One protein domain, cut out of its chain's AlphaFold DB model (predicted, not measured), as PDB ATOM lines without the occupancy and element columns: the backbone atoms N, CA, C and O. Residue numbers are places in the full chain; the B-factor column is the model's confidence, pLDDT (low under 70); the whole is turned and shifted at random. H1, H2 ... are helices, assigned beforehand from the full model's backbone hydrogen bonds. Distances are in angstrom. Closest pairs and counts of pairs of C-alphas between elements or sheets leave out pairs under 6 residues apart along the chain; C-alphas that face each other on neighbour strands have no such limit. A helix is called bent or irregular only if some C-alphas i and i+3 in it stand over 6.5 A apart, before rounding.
ATOM      1  N   VAL A  22     383.637 231.104 244.839       94.50
ATOM      2  CA  VAL A  22     382.544 232.040 244.534       94.50
ATOM      3  C   VAL A  22     382.314 232.169 243.025       94.50
ATOM      4  O   VAL A  22     381.163 232.244 242.601       94.50
ATOM      5  N   ASP A  23     383.374 232.170 242.209       94.94
ATOM      6  CA  ASP A  23     383.244 232.285 240.752       94.94
ATOM      7  C   ASP A  23     382.555 231.047 240.173       94.94
ATOM      8  O   ASP A  23     381.596 231.164 239.411       94.94
ATOM      9  N   GLN A  24     382.978 229.857 240.599       92.75
ATOM     10  CA  GLN A  24     382.371 228.592 240.195       92.75
ATOM     11  C   GLN A  24     380.914 228.491 240.658       92.75
ATOM     12  O   GLN A  24     380.056 228.060 239.886       92.75
ATOM     13  N   GLY A  25     380.612 228.922 241.885       93.94
ATOM     14  CA  GLY A  25     379.248 228.943 242.412       93.94
ATOM     15  C   GLY A  25     378.317 229.860 241.613       93.94
ATOM     16  O   GLY A  25     377.192 229.466 241.294       93.94
ATOM     17  N   LEU A  26     378.797 231.050 241.233       96.12
ATOM     18  CA  LEU A  26     378.064 231.969 240.359       96.12
ATOM     19  C   LEU A  26     377.853 231.364 238.969       96.12
ATOM     20  O   LEU A  26     376.729 231.379 238.474       96.12
ATOM     21  N   ARG A  27     378.885 230.755 238.370       94.56
ATOM     22  CA  ARG A  27     378.778 230.140 237.035       94.56
ATOM     23  C   ARG A  27     377.758 229.015 236.999       94.56
ATOM     24  O   ARG A  27     377.001 228.916 236.039       94.56
ATOM     25  N   LEU A  28     377.736 228.176 238.032       92.31
ATOM     26  CA  LEU A  28     376.780 227.077 238.130       92.31
ATOM     27  C   LEU A  28     375.346 227.567 238.330       92.31
ATOM     28  O   LEU A  28     374.428 226.958 237.791       92.31
ATOM     29  N   SER A  29     375.160 228.642 239.098       94.88
ATOM     30  CA  SER A  29     373.822 229.108 239.474       94.88
ATOM     31  C   SER A  29     373.232 230.090 238.463       94.88
ATOM     32  O   SER A  29     372.047 230.026 238.177       94.88
ATOM     33  N   LEU A  30     374.041 231.003 237.924       95.38
ATOM     34  CA  LEU A  30     373.584 232.104 237.069       95.38
ATOM     35  C   LEU A  30     374.130 232.031 235.640       95.38
ATOM     36  O   LEU A  30     373.741 232.834 234.807       95.38
ATOM     37  N   GLY A  31     375.066 231.128 235.336       93.88
ATOM     38  CA  GLY A  31     375.704 231.067 234.016       93.88
ATOM     39  C   GLY A  31     376.786 232.127 233.770       93.88
ATOM     40  O   GLY A  31     377.373 232.151 232.690       93.88
ATOM     41  N   LEU A  32     377.105 232.960 234.766       94.38
ATOM     42  CA  LEU A  32     378.145 233.993 234.699       94.38
ATOM     43  C   LEU A  32     379.104 233.927 235.893       94.38
ATOM     44  O   LEU A  32     378.767 233.372 236.934       94.38
ATOM     45  N   GLY A  33     380.318 234.455 235.744       95.50
ATOM     46  CA  GLY A  33     381.322 234.495 236.811       95.50
ATOM     47  C   GLY A  33     381.384 235.830 237.553       95.50
ATOM     48  O   GLY A  33     380.756 236.825 237.186       95.50
ATOM     49  N   TYR A  34     382.240 235.886 238.572       97.00
ATOM     50  CA  TYR A  34     382.545 237.108 239.320       97.00
ATOM     51  C   TYR A  34     383.036 238.230 238.394       97.00
ATOM     52  O   TYR A  34     382.626 239.386 238.519       97.00
ATOM     53  N   GLY A  35     383.908 237.886 237.441       95.81
ATOM     54  CA  GLY A  35     384.446 238.841 236.471       95.81
ATOM     55  C   GLY A  35     383.369 239.458 235.574       95.81
ATOM     56  O   GLY A  35     383.444 240.647 235.266       95.81
ATOM     57  N   ASP A  36     382.350 238.677 235.215       95.62
ATOM     58  CA  ASP A  36     381.235 239.125 234.382       95.62
ATOM     59  C   ASP A  36     380.337 240.107 235.153       95.62
ATOM     60  O   ASP A  36     380.033 241.183 234.634       95.62
ATOM     61  N   LEU A  37     380.011 239.808 236.423       96.25
ATOM     62  CA  LEU A  37     379.294 240.740 237.311       96.25
ATOM     63  C   LEU A  37     380.062 242.041 237.506       96.25
ATOM     64  O   LEU A  37     379.490 243.126 237.406       96.25
ATOM     65  N   LEU A  38     381.363 241.953 237.784       96.31
ATOM     66  CA  LEU A  38     382.176 243.144 237.976       96.31
ATOM     67  C   LEU A  38     382.216 243.988 236.697       96.31
ATOM     68  O   LEU A  38     382.049 245.203 236.758       96.31
ATOM     69  N   SER A  39     382.391 243.351 235.539       94.62
ATOM     70  CA  SER A  39     382.346 244.032 234.245       94.62
ATOM     71  C   SER A  39     380.998 244.723 234.022       94.62
ATOM     72  O   SER A  39     380.976 245.894 233.648       94.62
ATOM     73  N   LEU A  40     379.880 244.049 234.314       94.12
ATOM     74  CA  LEU A  40     378.535 244.630 234.253       94.12
ATOM     75  C   LEU A  40     378.419 245.886 235.132       94.12
ATOM     76  O   LEU A  40     377.986 246.934 234.654       94.12
ATOM     77  N   ILE A  41     378.871 245.808 236.387       94.56
ATOM     78  CA  ILE A  41     378.856 246.929 237.339       94.56
ATOM     79  C   ILE A  41     379.679 248.112 236.819       94.56
ATOM     80  O   ILE A  41     379.217 249.250 236.865       94.56
ATOM     81  N   LEU A  42     380.888 247.866 236.311       92.88
ATOM     82  CA  LEU A  42     381.779 248.928 235.833       92.88
ATOM     83  C   LEU A  42     381.282 249.571 234.539       92.88
ATOM     84  O   LEU A  42     381.374 250.788 234.383       92.88
ATOM     85  N   GLN A  43     380.720 248.775 233.628       91.94
ATOM     86  CA  GLN A  43     380.100 249.291 232.409       91.94
ATOM     87  C   GLN A  43     378.871 250.139 232.729       91.94
ATOM     88  O   GLN A  43     378.713 251.218 232.162       91.94
ATOM     89  N   ALA A  44     378.033 249.684 233.660       91.50
ATOM     90  CA  ALA A  44     376.911 250.466 234.151       91.50
ATOM     91  C   ALA A  44     377.378 251.773 234.806       91.50
ATOM     92  O   ALA A  44     376.886 252.845 234.465       91.50
ATOM     93  N   TYR A  45     378.375 251.709 235.689       91.00
ATOM     94  CA  TYR A  45     378.954 252.890 236.329       91.00
ATOM     95  C   TYR A  45     379.463 253.918 235.306       91.00
ATOM     96  O   TYR A  45     379.197 255.107 235.448       91.00
ATOM     97  N   ALA A  46     380.134 253.472 234.239       89.00
ATOM     98  CA  ALA A  46     380.649 254.351 233.188       89.00
ATOM     99  C   ALA A  46     379.550 255.084 232.389       89.00
ATOM    100  O   ALA A  46     379.812 256.139 231.814       89.00
ATOM    101  N   GLN A  47     378.333 254.535 232.343       86.81
ATOM    102  CA  GLN A  47     377.177 255.157 231.685       86.81
ATOM    103  C   GLN A  47     376.390 256.084 232.614       86.81
ATOM    104  O   GLN A  47     375.533 256.849 232.161       86.81
ATOM    105  N   ALA A  48     376.641 256.011 233.918       82.38
ATOM    106  CA  ALA A  48     375.909 256.790 234.889       82.38
ATOM    107  C   ALA A  48     376.348 258.261 234.874       82.38
ATOM    108  O   ALA A  48     377.527 258.564 234.685       82.38
ATOM    109  N   PRO A  49     375.425 259.205 235.124       74.19
ATOM    110  CA  PRO A  49     375.720 260.635 235.130       74.19
ATOM    111  C   PRO A  49     376.408 261.069 236.438       74.19
ATOM    112  O   PRO A  49     375.998 262.040 237.071       74.19
ATOM    113  N   VAL A  50     377.432 260.334 236.878       74.44
ATOM    114  CA  VAL A  50     378.197 260.614 238.099       74.44
ATOM    115  C   VAL A  50     379.636 261.011 237.753       74.44
ATOM    116  O   VAL A  50     380.204 260.485 236.795       74.44
ATOM    117  N   PRO A  51     380.259 261.936 238.507       70.25
ATOM    118  CA  PRO A  51     381.668 262.259 238.318       70.25
ATOM    119  C   PRO A  51     382.538 261.006 238.469       70.25
ATOM    120  O   PRO A  51     382.394 260.262 239.440       70.25
ATOM    121  N   GLY A  52     383.442 260.779 237.514       67.88
ATOM    122  CA  GLY A  52     384.330 259.621 237.538       67.88
ATOM    123  C   GLY A  52     385.240 259.634 238.768       67.88
ATOM    124  O   GLY A  52     385.966 260.603 239.001       67.88
ATOM    125  N   ALA A  53     385.217 258.550 239.543       74.44
ATOM    126  CA  ALA A  53     386.103 258.352 240.683       74.44
ATOM    127  C   ALA A  53     387.329 257.513 240.293       74.44
ATOM    128  O   ALA A  53     387.201 256.481 239.638       74.44
ATOM    129  N   GLN A  54     388.519 257.918 240.752       72.12
ATOM    130  CA  GLN A  54     389.786 257.240 240.427       72.12
ATOM    131  C   GLN A  54     389.862 255.793 240.954       72.12
ATOM    132  O   GLN A  54     390.562 254.976 240.367       72.12
ATOM    133  N   ASN A  55     389.097 255.456 242.001       86.00
ATOM    134  CA  ASN A  55     389.144 254.150 242.675       86.00
ATOM    135  C   ASN A  55     387.840 253.344 242.520       86.00
ATOM    136  O   ASN A  55     387.555 252.463 243.332       86.00
ATOM    137  N   ALA A  56     387.015 253.659 241.514       89.19
ATOM    138  CA  ALA A  56     385.700 253.034 241.343       89.19
ATOM    139  C   ALA A  56     385.781 251.504 241.192       89.19
ATOM    140  O   ALA A  56     384.959 250.795 241.764       89.19
ATOM    141  N   GLU A  57     386.787 250.989 240.477       93.25
ATOM    142  CA  GLU A  57     386.949 249.545 240.282       93.25
ATOM    143  C   GLU A  57     387.310 248.801 241.568       93.25
ATOM    144  O   GLU A  57     386.691 247.787 241.892       93.25
ATOM    145  N   GLU A  58     388.295 249.297 242.312       94.25
ATOM    146  CA  GLU A  58     388.713 248.680 243.572       94.25
ATOM    147  C   GLU A  58     387.565 248.679 244.589       94.25
ATOM    148  O   GLU A  58     387.311 247.675 245.259       94.25
ATOM    149  N   GLU A  59     386.808 249.776 244.649       94.19
ATOM    150  CA  GLU A  59     385.657 249.861 245.535       94.19
ATOM    151  C   GLU A  59     384.508 248.948 245.093       94.19
ATOM    152  O   GLU A  59     383.900 248.288 245.936       94.19
ATOM    153  N   ALA A  60     384.236 248.857 243.788       95.75
ATOM    154  CA  ALA A  60     383.243 247.934 243.247       95.75
ATOM    155  C   ALA A  60     383.586 246.478 243.592       95.75
ATOM    156  O   ALA A  60     382.705 245.748 244.042       95.75
ATOM    157  N   ARG A  61     384.861 246.076 243.468       97.44
ATOM    158  CA  ARG A  61     385.338 244.743 243.883       97.44
ATOM    159  C   ARG A  61     385.060 244.495 245.361       97.44
ATOM    160  O   ARG A  61     384.438 243.502 245.717       97.44
ATOM    161  N   ARG A  62     385.448 245.437 246.222       97.06
ATOM    162  CA  ARG A  62     385.257 245.322 247.674       97.06
ATOM    163  C   ARG A  62     383.780 245.199 248.064       97.06
ATOM    164  O   ARG A  62     383.439 244.436 248.966       97.06
ATOM    165  N   LEU A  63     382.909 245.968 247.411       97.56
ATOM    166  CA  LEU A  63     381.467 245.927 247.647       97.56
ATOM    167  C   LEU A  63     380.840 244.633 247.120       97.56
ATOM    168  O   LEU A  63     380.013 244.048 247.817       97.56
ATOM    169  N   LEU A  64     381.250 244.171 245.936       98.31
ATOM    170  CA  LEU A  64     380.796 242.904 245.369       98.31
ATOM    171  C   LEU A  64     381.203 241.728 246.266       98.31
ATOM    172  O   LEU A  64     380.352 240.911 246.607       98.31
ATOM    173  N   ASP A  65     382.447 241.696 246.747       98.31
ATOM    174  CA  ASP A  65     382.917 240.695 247.712       98.31
ATOM    175  C   ASP A  65     382.088 240.699 249.003       98.31
ATOM    176  O   ASP A  65     381.774 239.642 249.550       98.31
ATOM    177  N   ALA A  66     381.728 241.881 249.513       98.06
ATOM    178  CA  ALA A  66     380.906 241.995 250.714       98.06
ATOM    179  C   ALA A  66     379.482 241.461 250.488       98.06
ATOM    180  O   ALA A  66     378.963 240.746 251.343       98.06
ATOM    181  N   VAL A  67     378.879 241.768 249.336       98.31
ATOM    182  CA  VAL A  67     377.556 241.263 248.935       98.31
ATOM    183  C   VAL A  67     377.581 239.742 248.753       98.31
ATOM    184  O   VAL A  67     376.713 239.053 249.278       98.31
ATOM    185  N   LEU A  68     378.602 239.190 248.093       98.25
ATOM    186  CA  LEU A  68     378.715 237.750 247.820       98.25
ATOM    187  C   LEU A  68     379.121 236.905 249.040       98.25
ATOM    188  O   LEU A  68     379.087 235.678 248.974       98.25
ATOM    189  N   ARG A  69     379.490 237.525 250.166       97.81
ATOM    190  CA  ARG A  69     379.669 236.830 251.456       97.81
ATOM    191  C   ARG A  69     378.365 236.664 252.233       97.81
ATOM    192  O   ARG A  69     378.350 235.920 253.212       97.81
ATOM    193  N   ASP A  70     377.303 237.359 251.840       98.06
ATOM    194  CA  ASP A  70     376.023 237.309 252.538       98.06
ATOM    195  C   ASP A  70     375.242 236.036 252.147       98.06
ATOM    196  O   ASP A  70     374.908 235.852 250.972       98.06
ATOM    197  N   PRO A  71     374.915 235.142 253.099       97.88
ATOM    198  CA  PRO A  71     374.143 233.935 252.804       97.88
ATOM    199  C   PRO A  71     372.728 234.233 252.289       97.88
ATOM    200  O   PRO A  71     372.175 233.427 251.542       97.88
ATOM    201  N   ASN A  72     372.140 235.380 252.643       98.44
ATOM    202  CA  ASN A  72     370.824 235.755 252.135       98.44
ATOM    203  C   ASN A  72     370.887 236.059 250.641       98.44
ATOM    204  O   ASN A  72     369.986 235.654 249.917       98.44
ATOM    205  N   VAL A  73     371.967 236.684 250.158       98.56
ATOM    206  CA  VAL A  73     372.184 236.916 248.722       98.56
ATOM    207  C   VAL A  73     372.264 235.588 247.971       98.56
ATOM    208  O   VAL A  73     371.611 235.420 246.942       98.56
ATOM    209  N   TRP A  74     372.982 234.608 248.524       98.19
ATOM    210  CA  TRP A  74     373.066 233.274 247.930       98.19
ATOM    211  C   TRP A  74     371.723 232.549 247.859       98.19
ATOM    212  O   TRP A  74     371.500 231.801 246.913       98.19
ATOM    213  N   ALA A  75     370.791 232.801 248.783       98.44
ATOM    214  CA  ALA A  75     369.449 232.231 248.688       98.44
ATOM    215  C   ALA A  75     368.721 232.663 247.399       98.44
ATOM    216  O   ALA A  75     368.067 231.834 246.767       98.44
ATOM    217  N   PHE A  76     368.879 233.922 246.969       98.62
ATOM    218  CA  PHE A  76     368.328 234.410 245.699       98.62
ATOM    219  C   PHE A  76     369.072 233.833 244.491       98.62
ATOM    220  O   PHE A  76     368.436 233.414 243.527       98.62
ATOM    221  N   VAL A  77     370.406 233.756 244.565       98.38
ATOM    222  CA  VAL A  77     371.249 233.161 243.512       98.38
ATOM    223  C   VAL A  77     370.870 231.700 243.257       98.38
ATOM    224  O   VAL A  77     370.659 231.308 242.111       98.38
ATOM    225  N   TYR A  78     370.721 230.902 244.318       97.31
ATOM    226  CA  TYR A  78     370.281 229.514 244.200       97.31
ATOM    227  C   TYR A  78     368.839 229.412 243.717       97.31
ATOM    228  O   TYR A  78     368.541 228.553 242.894       97.31
ATOM    229  N   ALA A  79     367.940 230.283 244.190       98.00
ATOM    230  CA  ALA A  79     366.559 230.283 243.725       98.00
ATOM    231  C   ALA A  79     366.474 230.502 242.209       98.00
ATOM    232  O   ALA A  79     365.791 229.728 241.544       98.00
ATOM    233  N   ALA A  80     367.194 231.486 241.661       97.75
ATOM    234  CA  ALA A  80     367.231 231.724 240.219       97.75
ATOM    235  C   ALA A  80     367.742 230.501 239.450       97.75
ATOM    236  O   ALA A  80     367.020 229.964 238.611       97.75
ATOM    237  N   GLY A  81     368.921 229.989 239.817       96.62
ATOM    238  CA  GLY A  81     369.514 228.838 239.131       96.62
ATOM    239  C   GLY A  81     368.647 227.581 239.176       96.62
ATOM    240  O   GLY A  81     368.491 226.888 238.173       96.62
ATOM    241  N   GLU A  82     368.019 227.296 240.317       95.19
ATOM    242  CA  GLU A  82     367.113 226.153 240.467       95.19
ATOM    243  C   GLU A  82     365.817 226.313 239.660       95.19
ATOM    244  O   GLU A  82     365.268 225.326 239.160       95.19
ATOM    245  N   LEU A  83     365.292 227.537 239.548       96.50
ATOM    246  CA  LEU A  83     364.094 227.822 238.758       96.50
ATOM    247  C   LEU A  83     364.385 227.686 237.262       96.50
ATOM    248  O   LEU A  83     363.627 226.995 236.575       96.50
ATOM    249  N   ASP A  84     365.504 228.235 236.791       96.88
ATOM    250  CA  ASP A  84     365.962 228.089 235.406       96.88
ATOM    251  C   ASP A  84     366.271 226.624 235.069       96.88
ATOM    252  O   ASP A  84     365.790 226.101 234.063       96.88
ATOM    253  N   ALA A  85     366.977 225.897 235.942       94.81
ATOM    254  CA  ALA A  85     367.272 224.479 235.733       94.81
ATOM    255  C   ALA A  85     365.993 223.633 235.624       94.81
ATOM    256  O   ALA A  85     365.882 222.761 234.755       94.81
ATOM    257  N   LYS A  86     364.988 223.898 236.470       95.12
ATOM    258  CA  LYS A  86     363.682 223.219 236.391       95.12
ATOM    259  C   LYS A  86     362.918 223.588 235.129       95.12
ATOM    260  O   LYS A  86     362.264 222.714 234.560       95.12
ATOM    261  N   ALA A  87     362.969 224.847 234.709       95.31
ATOM    262  CA  ALA A  87     362.314 225.309 233.494       95.31
ATOM    263  C   ALA A  87     362.942 224.668 232.252       95.31
ATOM    264  O   ALA A  87     362.231 224.050 231.459       95.31
ATOM    265  N   ALA A  88     364.271 224.685 232.153       94.38
ATOM    266  CA  ALA A  88     365.022 224.025 231.090       94.38
ATOM    267  C   ALA A  88     364.776 222.505 231.043       94.38
ATOM    268  O   ALA A  88     364.667 221.926 229.964       94.38
ATOM    269  N   ALA A  89     364.623 221.852 232.199       95.56
ATOM    270  CA  ALA A  89     364.315 220.423 232.288       95.56
ATOM    271  C   ALA A  89     362.832 220.072 232.034       95.56
ATOM    272  O   ALA A  89     362.461 218.899 232.113       95.56
ATOM    273  N   GLY A  90     361.958 221.056 231.787       95.81
ATOM    274  CA  GLY A  90     360.513 220.841 231.624       95.81
ATOM    275  C   GLY A  90     359.797 220.415 232.912       95.81
ATOM    276  O   GLY A  90     358.686 219.887 232.870       95.81
ATOM    277  N   ALA A  91     360.430 220.625 234.068       94.94
ATOM    278  CA  ALA A  91     359.889 220.319 235.390       94.94
ATOM    279  C   ALA A  91     359.161 221.518 236.031       94.94
ATOM    280  O   ALA A  91     358.512 221.365 237.073       94.94
ATOM    281  N   TYR A  92     359.249 222.705 235.425       94.19
ATOM    282  CA  TYR A  92     358.531 223.897 235.865       94.19
ATOM    283  C   TYR A  92     357.050 223.789 235.490       94.19
ATOM    284  O   TYR A  92     356.659 223.787 234.324       94.19
ATOM    285  N   ARG A  93     356.178 223.684 236.496       93.69
ATOM    286  CA  ARG A  93     354.740 223.511 236.253       93.69
ATOM    287  C   ARG A  93     354.141 224.758 235.607       93.69
ATOM    288  O   ARG A  93     354.146 225.823 236.211       93.69
ATOM    289  N   GLY A  94     353.545 224.582 234.430       93.75
ATOM    290  CA  GLY A  94     352.869 225.662 233.706       93.75
ATOM    291  C   GLY A  94     353.794 226.539 232.859       93.75
ATOM    292  O   GLY A  94     353.330 227.570 232.383       93.75
ATOM    293  N   LEU A  95     355.051 226.127 232.665       95.50
ATOM    294  CA  LEU A  95     356.021 226.780 231.789       95.50
ATOM    295  C   LEU A  95     356.752 225.706 230.975       95.50
ATOM    296  O   LEU A  95     357.369 224.814 231.559       95.50
ATOM    297  N   THR A  96     356.668 225.751 229.644       96.19
ATOM    298  CA  THR A  96     357.439 224.813 228.807       96.19
ATOM    299  C   THR A  96     358.895 225.274 228.649       96.19
ATOM    300  O   THR A  96     359.172 226.468 228.790       96.19
ATOM    301  N   PRO A  97     359.840 224.372 228.319       96.00
ATOM    302  CA  PRO A  97     361.217 224.764 228.016       96.00
ATOM    303  C   PRO A  97     361.318 225.799 226.888       96.00
ATOM    304  O   PRO A  97     362.161 226.687 226.946       96.00
ATOM    305  N   GLU A  98     360.446 225.725 225.879       95.12
ATOM    306  CA  GLU A  98     360.408 226.685 224.769       95.12
ATOM    307  C   GLU A  98     359.913 228.058 225.223       95.12
ATOM    308  O   GLU A  98     360.457 229.072 224.798       95.12
ATOM    309  N   GLU A  99     358.898 228.103 226.094       94.25
ATOM    310  CA  GLU A  99     358.429 229.357 226.691       94.25
ATOM    311  C   GLU A  99     359.511 229.985 227.573       94.25
ATOM    312  O   GLU A  99     359.719 231.192 227.513       94.25
ATOM    313  N   HIS A 100     360.222 229.174 228.355       93.88
ATOM    314  CA  HIS A 100     361.346 229.637 229.158       93.88
ATOM    315  C   HIS A 100     362.488 230.190 228.292       93.88
ATOM    316  O   HIS A 100     362.956 231.297 228.536       93.88
ATOM    317  N   ALA A 101     362.898 229.463 227.249       91.31
ATOM    318  CA  ALA A 101     363.953 229.900 226.333       91.31
ATOM    319  C   ALA A 101     363.571 231.152 225.521       91.31
ATOM    320  O   ALA A 101     364.448 231.860 225.028       91.31
ATOM    321  N   ALA A 102     362.271 231.410 225.359       91.06
ATOM    322  CA  ALA A 102     361.733 232.595 224.700       91.06
ATOM    323  C   ALA A 102     361.451 233.762 225.664       91.06
ATOM    324  O   ALA A 102     360.820 234.728 225.232       91.06
ATOM    325  N   ASP A 103     361.889 233.666 226.926       88.06
ATOM    326  CA  ASP A 103     361.710 234.697 227.953       88.06
ATOM    327  C   ASP A 103     360.228 235.102 228.122       88.06
ATOM    328  O   ASP A 103     359.755 236.186 227.761       88.06
ATOM    329  N   SER A 104     359.418 234.122 228.536       90.94
ATOM    330  CA  SER A 104     357.963 234.258 228.558       90.94
ATOM    331  C   SER A 104     357.483 235.277 229.587       90.94
ATOM    332  O   SER A 104     357.484 235.011 230.785       90.94
ATOM    333  N   LYS A 105     356.832 236.344 229.102       90.62
ATOM    334  CA  LYS A 105     356.121 237.370 229.901       90.62
ATOM    335  C   LYS A 105     355.034 236.849 230.857       90.62
ATOM    336  O   LYS A 105     354.369 237.634 231.529       90.62
ATOM    337  N   LYS A 106     354.744 235.545 230.847       91.38
ATOM    338  CA  LYS A 106     353.871 234.899 231.840       91.38
ATOM    339  C   LYS A 106     354.536 234.838 233.211       91.38
ATOM    340  O   LYS A 106     353.832 234.747 234.217       91.38
ATOM    341  N   ILE A 107     355.861 234.815 233.231       94.06
ATOM    342  CA  ILE A 107     356.656 234.802 234.442       94.06
ATOM    343  C   ILE A 107     356.945 236.258 234.790       94.06
ATOM    344  O   ILE A 107     357.406 237.024 233.963       94.06
ATOM    345  N   VAL A 108     356.513 236.639 235.986       94.94
ATOM    346  CA  VAL A 108     356.801 237.939 236.626       94.94
ATOM    347  C   VAL A 108     357.568 237.693 237.937       94.94
ATOM    348  O   VAL A 108     357.835 238.584 238.743       94.94
ATOM    349  N   ALA A 109     357.821 236.413 238.233       96.00
ATOM    350  CA  ALA A 109     358.441 235.971 239.470       96.00
ATOM    351  C   ALA A 109     359.956 236.211 239.458       96.00
ATOM    352  O   ALA A 109     360.523 236.404 240.526       96.00
ATOM    353  N   ASP A 110     360.571 236.208 238.281       95.31
ATOM    354  CA  ASP A 110     361.930 236.666 237.977       95.31
ATOM    355  C   ASP A 110     362.122 238.133 238.376       95.31
ATOM    356  O   ASP A 110     362.912 238.413 239.281       95.31
ATOM    357  N   GLU A 111     361.274 239.031 237.868       95.88
ATOM    358  CA  GLU A 111     361.326 240.455 238.206       95.88
ATOM    359  C   GLU A 111     361.075 240.663 239.707       95.88
ATOM    360  O   GLU A 111     361.747 241.448 240.378       95.88
ATOM    361  N   SER A 112     360.113 239.924 240.275       97.88
ATOM    362  CA  SER A 112     359.801 239.989 241.709       97.88
ATOM    363  C   SER A 112     360.981 239.534 242.575       97.88
ATOM    364  O   SER A 112     361.244 240.124 243.627       97.88
ATOM    365  N   LEU A 113     361.698 238.491 242.143       98.12
ATOM    366  CA  LEU A 113     362.887 237.971 242.816       98.12
ATOM    367  C   LEU A 113     364.036 238.986 242.745       98.12
ATOM    368  O   LEU A 113     364.685 239.248 243.760       98.12
ATOM    369  N   ALA A 114     364.240 239.602 241.580       98.00
ATOM    370  CA  ALA A 114     365.234 240.646 241.364       98.00
ATOM    371  C   ALA A 114     364.956 241.905 242.191       98.00
ATOM    372  O   ALA A 114     365.857 242.413 242.861       98.00
ATOM    373  N   VAL A 115     363.710 242.386 242.218       98.50
ATOM    374  CA  VAL A 115     363.307 243.541 243.035       98.50
ATOM    375  C   VAL A 115     363.556 243.268 244.516       98.50
ATOM    376  O   VAL A 115     364.150 244.109 245.192       98.50
ATOM    377  N   ALA A 116     363.173 242.088 245.012       98.75
ATOM    378  CA  ALA A 116     363.402 241.709 246.403       98.75
ATOM    379  C   ALA A 116     364.900 241.656 246.753       98.75
ATOM    380  O   ALA A 116     365.303 242.145 247.809       98.75
ATOM    381  N   LEU A 117     365.739 241.117 245.861       98.75
ATOM    382  CA  LEU A 117     367.189 241.088 246.056       98.75
ATOM    383  C   LEU A 117     367.805 242.494 246.023       98.75
ATOM    384  O   LEU A 117     368.613 242.840 246.887       98.75
ATOM    385  N   ALA A 118     367.421 243.322 245.050       98.62
ATOM    386  CA  ALA A 118     367.909 244.690 244.937       98.62
ATOM    387  C   ALA A 118     367.539 245.501 246.189       98.62
ATOM    388  O   ALA A 118     368.405 246.137 246.796       98.62
ATOM    389  N   GLU A 119     366.278 245.421 246.621       98.56
ATOM    390  CA  GLU A 119     365.805 246.056 247.851       98.56
ATOM    391  C   GLU A 119     366.558 245.542 249.084       98.56
ATOM    392  O   GLU A 119     366.977 246.343 249.919       98.56
ATOM    393  N   TYR A 120     366.810 244.235 249.179       98.62
ATOM    394  CA  TYR A 120     367.596 243.660 250.269       98.62
ATOM    395  C   TYR A 120     369.021 244.242 250.326       98.62
ATOM    396  O   TYR A 120     369.504 244.611 251.398       98.62
ATOM    397  N   ILE A 121     369.696 244.378 249.179       98.31
ATOM    398  CA  ILE A 121     371.090 244.843 249.130       98.31
ATOM    399  C   ILE A 121     371.202 246.353 249.390       98.31
ATOM    400  O   ILE A 121     372.082 246.789 250.142       98.31
ATOM    401  N   GLY A 122     370.370 247.169 248.740       96.19
ATOM    402  CA  GLY A 122     370.534 248.630 248.698       96.19
ATOM    403  C   GLY A 122     369.256 249.436 248.931       96.19
ATOM    404  O   GLY A 122     369.239 250.641 248.669       96.19
ATOM    405  N   GLY A 123     368.190 248.798 249.415       97.31
ATOM    406  CA  GLY A 123     366.892 249.421 249.647       97.31
ATOM    407  C   GLY A 123     366.231 249.912 248.361       97.31
ATOM    408  O   GLY A 123     366.591 249.534 247.245       97.31
ATOM    409  N   PHE A 124     365.285 250.836 248.508       97.31
ATOM    410  CA  PHE A 124     364.530 251.380 247.378       97.31
ATOM    411  C   PHE A 124     365.413 252.027 246.291       97.31
ATOM    412  O   PHE A 124     365.085 251.968 245.110       97.31
ATOM    413  N   LYS A 125     366.575 252.596 246.653       95.75
ATOM    414  CA  LYS A 125     367.530 253.154 245.677       95.75
ATOM    415  C   LYS A 125     368.066 252.089 244.712       95.75
ATOM    416  O   LYS A 125     368.242 252.376 243.528       95.75
ATOM    417  N   ALA A 126     368.301 250.874 245.202       97.44
ATOM    418  CA  ALA A 126     368.750 249.769 244.365       97.44
ATOM    419  C   ALA A 126     367.648 249.270 243.433       97.44
ATOM    420  O   ALA A 126     367.945 248.977 242.282       97.44
ATOM    421  N   VAL A 127     366.383 249.295 243.857       98.19
ATOM    422  CA  VAL A 127     365.241 249.017 242.968       98.19
ATOM    423  C   VAL A 127     365.166 250.036 241.825       98.19
ATOM    424  O   VAL A 127     365.017 249.670 240.662       98.19
ATOM    425  N   LEU A 128     365.346 251.328 242.119       96.38
ATOM    426  CA  LEU A 128     365.406 252.361 241.075       96.38
ATOM    427  C   LEU A 128     366.603 252.167 240.136       96.38
ATOM    428  O   LEU A 128     366.489 252.388 238.931       96.38
ATOM    429  N   THR A 129     367.743 251.743 240.684       95.12
ATOM    430  CA  THR A 129     368.950 251.453 239.904       95.12
ATOM    431  C   THR A 129     368.752 250.231 239.011       95.12
ATOM    432  O   THR A 129     369.182 250.264 237.864       95.12
ATOM    433  N   LEU A 130     368.049 249.197 239.480       96.19
ATOM    434  CA  LEU A 130     367.683 248.019 238.692       96.19
ATOM    435  C   LEU A 130     366.849 248.416 237.467       96.19
ATOM    436  O   LEU A 130     367.237 248.118 236.342       96.19
ATOM    437  N   TYR A 131     365.778 249.192 237.658       94.88
ATOM    438  CA  TYR A 131     364.976 249.689 236.533       94.88
ATOM    439  C   TYR A 131     365.758 250.610 235.592       94.88
ATOM    440  O   TYR A 131     365.472 250.686 234.398       94.88
ATOM    441  N   TRP A 132     366.737 251.349 236.113       93.12
ATOM    442  CA  TRP A 132     367.630 252.127 235.267       93.12
ATOM    443  C   TRP A 132     368.546 251.222 234.432       93.12
ATOM    444  O   TRP A 132     368.679 251.473 233.235       93.12
ATOM    445  N   LEU A 133     369.117 250.159 235.013       90.81
ATOM    446  CA  LEU A 133     369.955 249.185 234.302       90.81
ATOM    447  C   LEU A 133     369.200 248.485 233.175       90.81
ATOM    448  O   LEU A 133     369.716 248.451 232.059       90.81
ATOM    449  N   ASP A 134     367.979 248.011 233.431       88.56
ATOM    450  CA  ASP A 134     367.136 247.352 232.420       88.56
ATOM    451  C   ASP A 134     366.929 248.245 231.177       88.56
ATOM    452  O   ASP A 134     366.994 247.809 230.025       88.56
ATOM    453  N   ARG A 135     366.808 249.561 231.389       87.06
ATOM    454  CA  ARG A 135     366.684 250.532 230.292       87.06
ATOM    455  C   ARG A 135     367.983 250.783 229.532       87.06
ATOM    456  O   ARG A 135     367.911 251.141 228.357       87.06
ATOM    457  N   GLN A 136     369.136 250.670 230.189       83.12
ATOM    458  CA  GLN A 136     370.448 250.917 229.575       83.12
ATOM    459  C   GLN A 136     371.040 249.666 228.911       83.12
ATOM    460  O   GLN A 136     371.830 249.795 227.979       83.12
ATOM    461  N   LYS A 137     370.672 248.467 229.383       75.62
ATOM    462  CA  LYS A 137     371.205 247.163 228.947       75.62
ATOM    463  C   LYS A 137     372.746 247.105 228.859       75.62
ATOM    464  O   LYS A 137     373.282 246.752 227.805       75.62
ATOM    465  N   PRO A 138     373.490 247.484 229.918       69.81
ATOM    466  CA  PRO A 138     374.948 247.382 229.932       69.81
ATOM    467  C   PRO A 138     375.404 245.918 230.065       69.81
ATOM    468  O   PRO A 138     374.716 245.115 230.683       69.81
ATOM    469  N   GLY A 139     376.603 245.586 229.573       67.88
ATOM    470  CA  GLY A 139     377.301 244.342 229.931       67.88
ATOM    471  C   GLY A 139     376.681 243.015 229.462       67.88
ATOM    472  O   GLY A 139     375.690 242.995 228.734       67.88
ATOM    473  N   PRO A 140     377.316 241.877 229.821       66.19
ATOM    474  CA  PRO A 140     377.063 240.571 229.211       66.19
ATOM    475  C   PRO A 140     375.862 239.844 229.837       66.19
ATOM    476  O   PRO A 140     375.982 238.702 230.262       66.19
ATOM    477  N   LEU A 141     374.701 240.495 229.896       71.19
ATOM    478  CA  LEU A 141     373.440 239.829 230.263       71.19
ATOM    479  C   LEU A 141     372.861 239.014 229.090       71.19
ATOM    480  O   LEU A 141     372.028 238.130 229.262       71.19
ATOM    481  N   ALA A 142     373.338 239.277 227.869       72.88
ATOM    482  CA  ALA A 142     372.860 238.615 226.667       72.88
ATOM    483  C   ALA A 142     373.095 237.093 226.709       72.88
ATOM    484  O   ALA A 142     374.234 236.628 226.691       72.88
ATOM    485  N   GLY A 143     372.000 236.331 226.667       79.25
ATOM    486  CA  GLY A 143     372.026 234.868 226.607       79.25
ATOM    487  C   GLY A 143     371.988 234.172 227.965       79.25
ATOM    488  O   GLY A 143     372.109 232.946 228.000       79.25
ATOM    489  N   LEU A 144     371.814 234.918 229.059       89.88
ATOM    490  CA  LEU A 144     371.506 234.328 230.355       89.88
ATOM    491  C   LEU A 144     370.069 233.785 230.385       89.88
ATOM    492  O   LEU A 144     369.200 234.297 229.675       89.88
ATOM    493  N   PRO A 145     369.809 232.741 231.190       92.00
ATOM    494  CA  PRO A 145     368.451 232.314 231.491       92.00
ATOM    495  C   PRO A 145     367.629 233.420 232.172       92.00
ATOM    496  O   PRO A 145     368.178 234.266 232.872       92.00
ATOM    497  N   MET A 146     366.311 233.361 231.983       91.94
ATOM    498  CA  MET A 146     365.321 234.341 232.450       91.94
ATOM    499  C   MET A 146     365.497 234.771 233.921       91.94
ATOM    500  O   MET A 146     365.641 235.959 234.186       91.94
ATOM    501  N   PHE A 147     365.558 233.845 234.892       96.38
ATOM    502  CA  PHE A 147     365.728 234.249 236.299       96.38
ATOM    503  C   PHE A 147     367.159 234.714 236.607       96.38
ATOM    504  O   PHE A 147     367.367 235.613 237.429       96.38
ATOM    505  N   ALA A 148     368.154 234.076 235.990       95.81
ATOM    506  CA  ALA A 148     369.557 234.399 236.186       95.81
ATOM    507  C   ALA A 148     369.931 235.810 235.702       95.81
ATOM    508  O   ALA A 148     370.705 236.479 236.390       95.81
ATOM    509  N   ASP A 149     369.385 236.258 234.565       93.81
ATOM    510  CA  ASP A 149     369.541 237.624 234.041       93.81
ATOM    511  C   ASP A 149     369.100 238.653 235.089       93.81
ATOM    512  O   ASP A 149     369.899 239.450 235.593       93.81
ATOM    513  N   ASP A 150     367.852 238.532 235.526       95.50
ATOM    514  CA  ASP A 150     367.210 239.437 236.470       95.50
ATOM    515  C   ASP A 150     367.925 239.482 237.833       95.50
ATOM    516  O   ASP A 150     368.165 240.554 238.407       95.50
ATOM    517  N   VAL A 151     368.360 238.328 238.351       97.50
ATOM    518  CA  VAL A 151     369.152 238.268 239.589       97.50
ATOM    519  C   VAL A 151     370.549 238.866 239.409       97.50
ATOM    520  O   VAL A 151     371.025 239.573 240.305       97.50
ATOM    521  N   ALA A 152     371.212 238.650 238.271       96.75
ATOM    522  CA  ALA A 152     372.501 239.273 237.981       96.75
ATOM    523  C   ALA A 152     372.385 240.802 237.877       96.75
ATOM    524  O   ALA A 152     373.212 241.529 238.445       96.75
ATOM    525  N   ALA A 153     371.328 241.300 237.231       95.81
ATOM    526  CA  ALA A 153     371.015 242.722 237.166       95.81
ATOM    527  C   ALA A 153     370.748 243.307 238.565       95.81
ATOM    528  O   ALA A 153     371.263 244.381 238.891       95.81
ATOM    529  N   ALA A 154     370.022 242.593 239.432       97.81
ATOM    530  CA  ALA A 154     369.767 243.014 240.811       97.81
ATOM    531  C   ALA A 154     371.037 243.068 241.676       97.81
ATOM    532  O   ALA A 154     371.228 244.029 242.429       97.81
ATOM    533  N   LEU A 155     371.939 242.087 241.540       98.06
ATOM    534  CA  LEU A 155     373.259 242.112 242.182       98.06
ATOM    535  C   LEU A 155     374.050 243.350 241.751       98.06
ATOM    536  O   LEU A 155     374.568 244.090 242.596       98.06
ATOM    537  N   ALA A 156     374.103 243.606 240.440       96.75
ATOM    538  CA  ALA A 156     374.786 244.767 239.896       96.75
ATOM    539  C   ALA A 156     374.163 246.077 240.398       96.75
ATOM    540  O   ALA A 156     374.889 246.954 240.865       96.75
ATOM    541  N   ALA A 157     372.832 246.194 240.391       96.56
ATOM    542  CA  ALA A 157     372.105 247.361 240.887       96.56
ATOM    543  C   ALA A 157     372.385 247.646 242.368       96.56
ATOM    544  O   ALA A 157     372.597 248.799 242.761       96.56
ATOM    545  N   GLY A 158     372.409 246.596 243.191       97.69
ATOM    546  CA  GLY A 158     372.691 246.689 244.616       97.69
ATOM    547  C   GLY A 158     374.113 247.173 244.899       97.69
ATOM    548  O   GLY A 158     374.305 248.112 245.677       97.69
ATOM    549  N   VAL A 159     375.113 246.585 244.233       97.19
ATOM    550  CA  VAL A 159     376.519 247.009 244.368       97.19
ATOM    551  C   VAL A 159     376.717 248.429 243.847       97.19
ATOM    552  O   VAL A 159     377.339 249.251 244.520       97.19
ATOM    553  N   LEU A 160     376.140 248.746 242.690       94.44
ATOM    554  CA  LEU A 160     376.244 250.058 242.062       94.44
ATOM    555  C   LEU A 160     375.626 251.160 242.934       94.44
ATOM    556  O   LEU A 160     376.214 252.225 243.098       94.44
ATOM    557  N   THR A 161     374.496 250.876 243.585       94.81
ATOM    558  CA  THR A 161     373.870 251.783 244.560       94.81
ATOM    559  C   THR A 161     374.786 252.064 245.747       94.81
ATOM    560  O   THR A 161     374.975 253.223 246.117       94.81
ATOM    561  N   LYS A 162     375.396 251.022 246.330       94.25
ATOM    562  CA  LYS A 162     376.361 251.190 247.429       94.25
ATOM    563  C   LYS A 162     377.593 251.977 246.982       94.25
ATOM    564  O   LYS A 162     378.092 252.807 247.739       94.25
ATOM    565  N   LEU A 163     378.059 251.745 245.755       93.00
ATOM    566  CA  LEU A 163     379.177 252.480 245.172       93.00
ATOM    567  C   LEU A 163     378.842 253.970 245.049       93.00
ATOM    568  O   LEU A 163     379.639 254.804 245.472       93.00
ATOM    569  N   TYR A 164     377.657 254.323 244.542       89.38
ATOM    570  CA  TYR A 164     377.213 255.718 244.481       89.38
ATOM    571  C   TYR A 164     377.095 256.357 245.856       89.38
ATOM    572  O   TYR A 164     377.579 257.472 246.045       89.38
ATOM    573  N   ASP A 165     376.487 255.662 246.817       88.62
ATOM    574  CA  ASP A 165     376.341 256.188 248.170       88.62
ATOM    575  C   ASP A 165     377.712 256.509 248.774       88.62
ATOM    576  O   ASP A 165     377.901 257.608 249.304       88.62
ATOM    577  N   LYS A 166     378.699 255.637 248.566       86.56
ATOM    578  CA  LYS A 166     380.056 255.857 249.055       86.56
ATOM    579  C   LYS A 166     380.806 256.969 248.325       86.56
ATOM    580  O   LYS A 166     381.472 257.780 248.963       86.56
ATOM    581  N   LEU A 167     380.705 257.037 246.999       82.94
ATOM    582  CA  LEU A 167     381.414 258.043 246.200       82.94
ATOM    583  C   LEU A 167     380.821 259.450 246.347       82.94
ATOM    584  O   LEU A 167     381.560 260.429 246.282       82.94
ATOM    585  N   ILE A 168     379.503 259.560 246.539       75.31
ATOM    586  CA  ILE A 168     378.802 260.846 246.639       75.31
ATOM    587  C   ILE A 168     378.761 261.346 248.087       75.31
ATOM    588  O   ILE A 168     378.942 262.540 248.319       75.31
ATOM    589  N   HIS A 169     378.530 260.460 249.060       68.38
ATOM    590  CA  HIS A 169     378.328 260.857 250.458       68.38
ATOM    591  C   HIS A 169     379.536 260.570 251.361       68.38
ATOM    592  O   HIS A 169     379.555 261.043 252.494       68.38
ATOM    593  N   GLY A 170     380.549 259.836 250.882       59.47
ATOM    594  CA  GLY A 170     381.748 259.507 251.661       59.47
ATOM    595  C   GLY A 170     381.507 258.530 252.817       59.47
ATOM    596  O   GLY A 170     382.312 258.503 253.748       59.47
TER     597      GLY A 170
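Overview. This is residues 22 to 170 of the 171 residues of an uncharacterized protein of Pyrobaculum sp. JCHS_4 (UniProt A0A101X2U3). One long helix, H7, runs lengthwise through the middle of an elongated body, and H1, H2, H3, H4 and both arms of the bent helix H6 pack round it. The short H5 sits at one end, on the last turns of H4. The printed part has 149 residues with seven named helices, H1 to H7 in chain order, and no named strand; the class is all helix. The whole is compact, with a radius of gyration of the C-alphas of 15.0 A, and spans 48 by 28 by 23 A.

Arrangement. H1, residues 22 to 30, touches H2, residues 34 to 47, about perpendicular at 79 degrees; H2 does so with residues 34 to 35 alone, and the closest C-alphas, of Asp 23 and Tyr 34, are 5.1 A apart. H3, residues 56 to 68, touches residues 38 to 42 of H2 alone, with C-alphas Leu 42 and Glu 57 closest at 6.8 A. H4, residues 71 to 88, touches H1 with residues 77 to 82 alone; the closest C-alphas, of Ser 29 and Gly 81, are 4.3 A apart. H5, residues 97 to 101, touches residues 84 to 88 of H4 alone, with C-alphas Ala 88 and Pro 97 closest at 4.9 A. H6, residues 109 to 136, was assigned as one helix by its hydrogen bonds but is bent, with C-alphas 121 and 124 9.4 A apart; its arms H6a, residues 109 to 121, and H6b, residues 124 to 136, stand at a steep tilt of 52 degrees. H7, residues 146 to 169, is the hub, touching five other helices. H4, H6a and H7 form a bundle, helices side by side: H7 runs the same way as H6a at a shallow tilt of 24 degrees, closest at C-alphas Asp 110 and Phe 147, 4.8 A, and opposite ways to H4 at a shallow tilt of 26 degrees, closest at C-alphas Ala 80 and Phe 147, 4.9 A. H7 touches H6b with residues 153 to 161 alone, at a steep tilt of 63 degrees, closest at C-alphas Leu 130 and Ala 157, 5.0 A. H7 also touches H2, with C-alphas Ile 41 and Ala 156 closest at 5.3 A. Every O i to N i+4 pair is within hydrogen-bond range in H1, H2, H3, H5, H6a and H6b; in H4 13 of 14 are, and in H7 19 of 20.

Along the chain. H1 begins at C-alpha 22, (382.544, 232.040, 244.534). H2 is 20.3 A long, H3 18.0 A, H4 25.6 A, H6a 18.2 A and H6b 18.8 A. H7, 34.6 A long, ends at C-alpha 169, (378.328, 260.857, 250.458).

Size, cuts and confidence. The C-alphas farthest apart, of Gln 54 and Gly 94, are 49.0 A apart. The printed part has no cut and no long link. The mean pLDDT of the printed part is 92.2; residue 52, residues 138 to 140 and residues 169 to 170 are under 70.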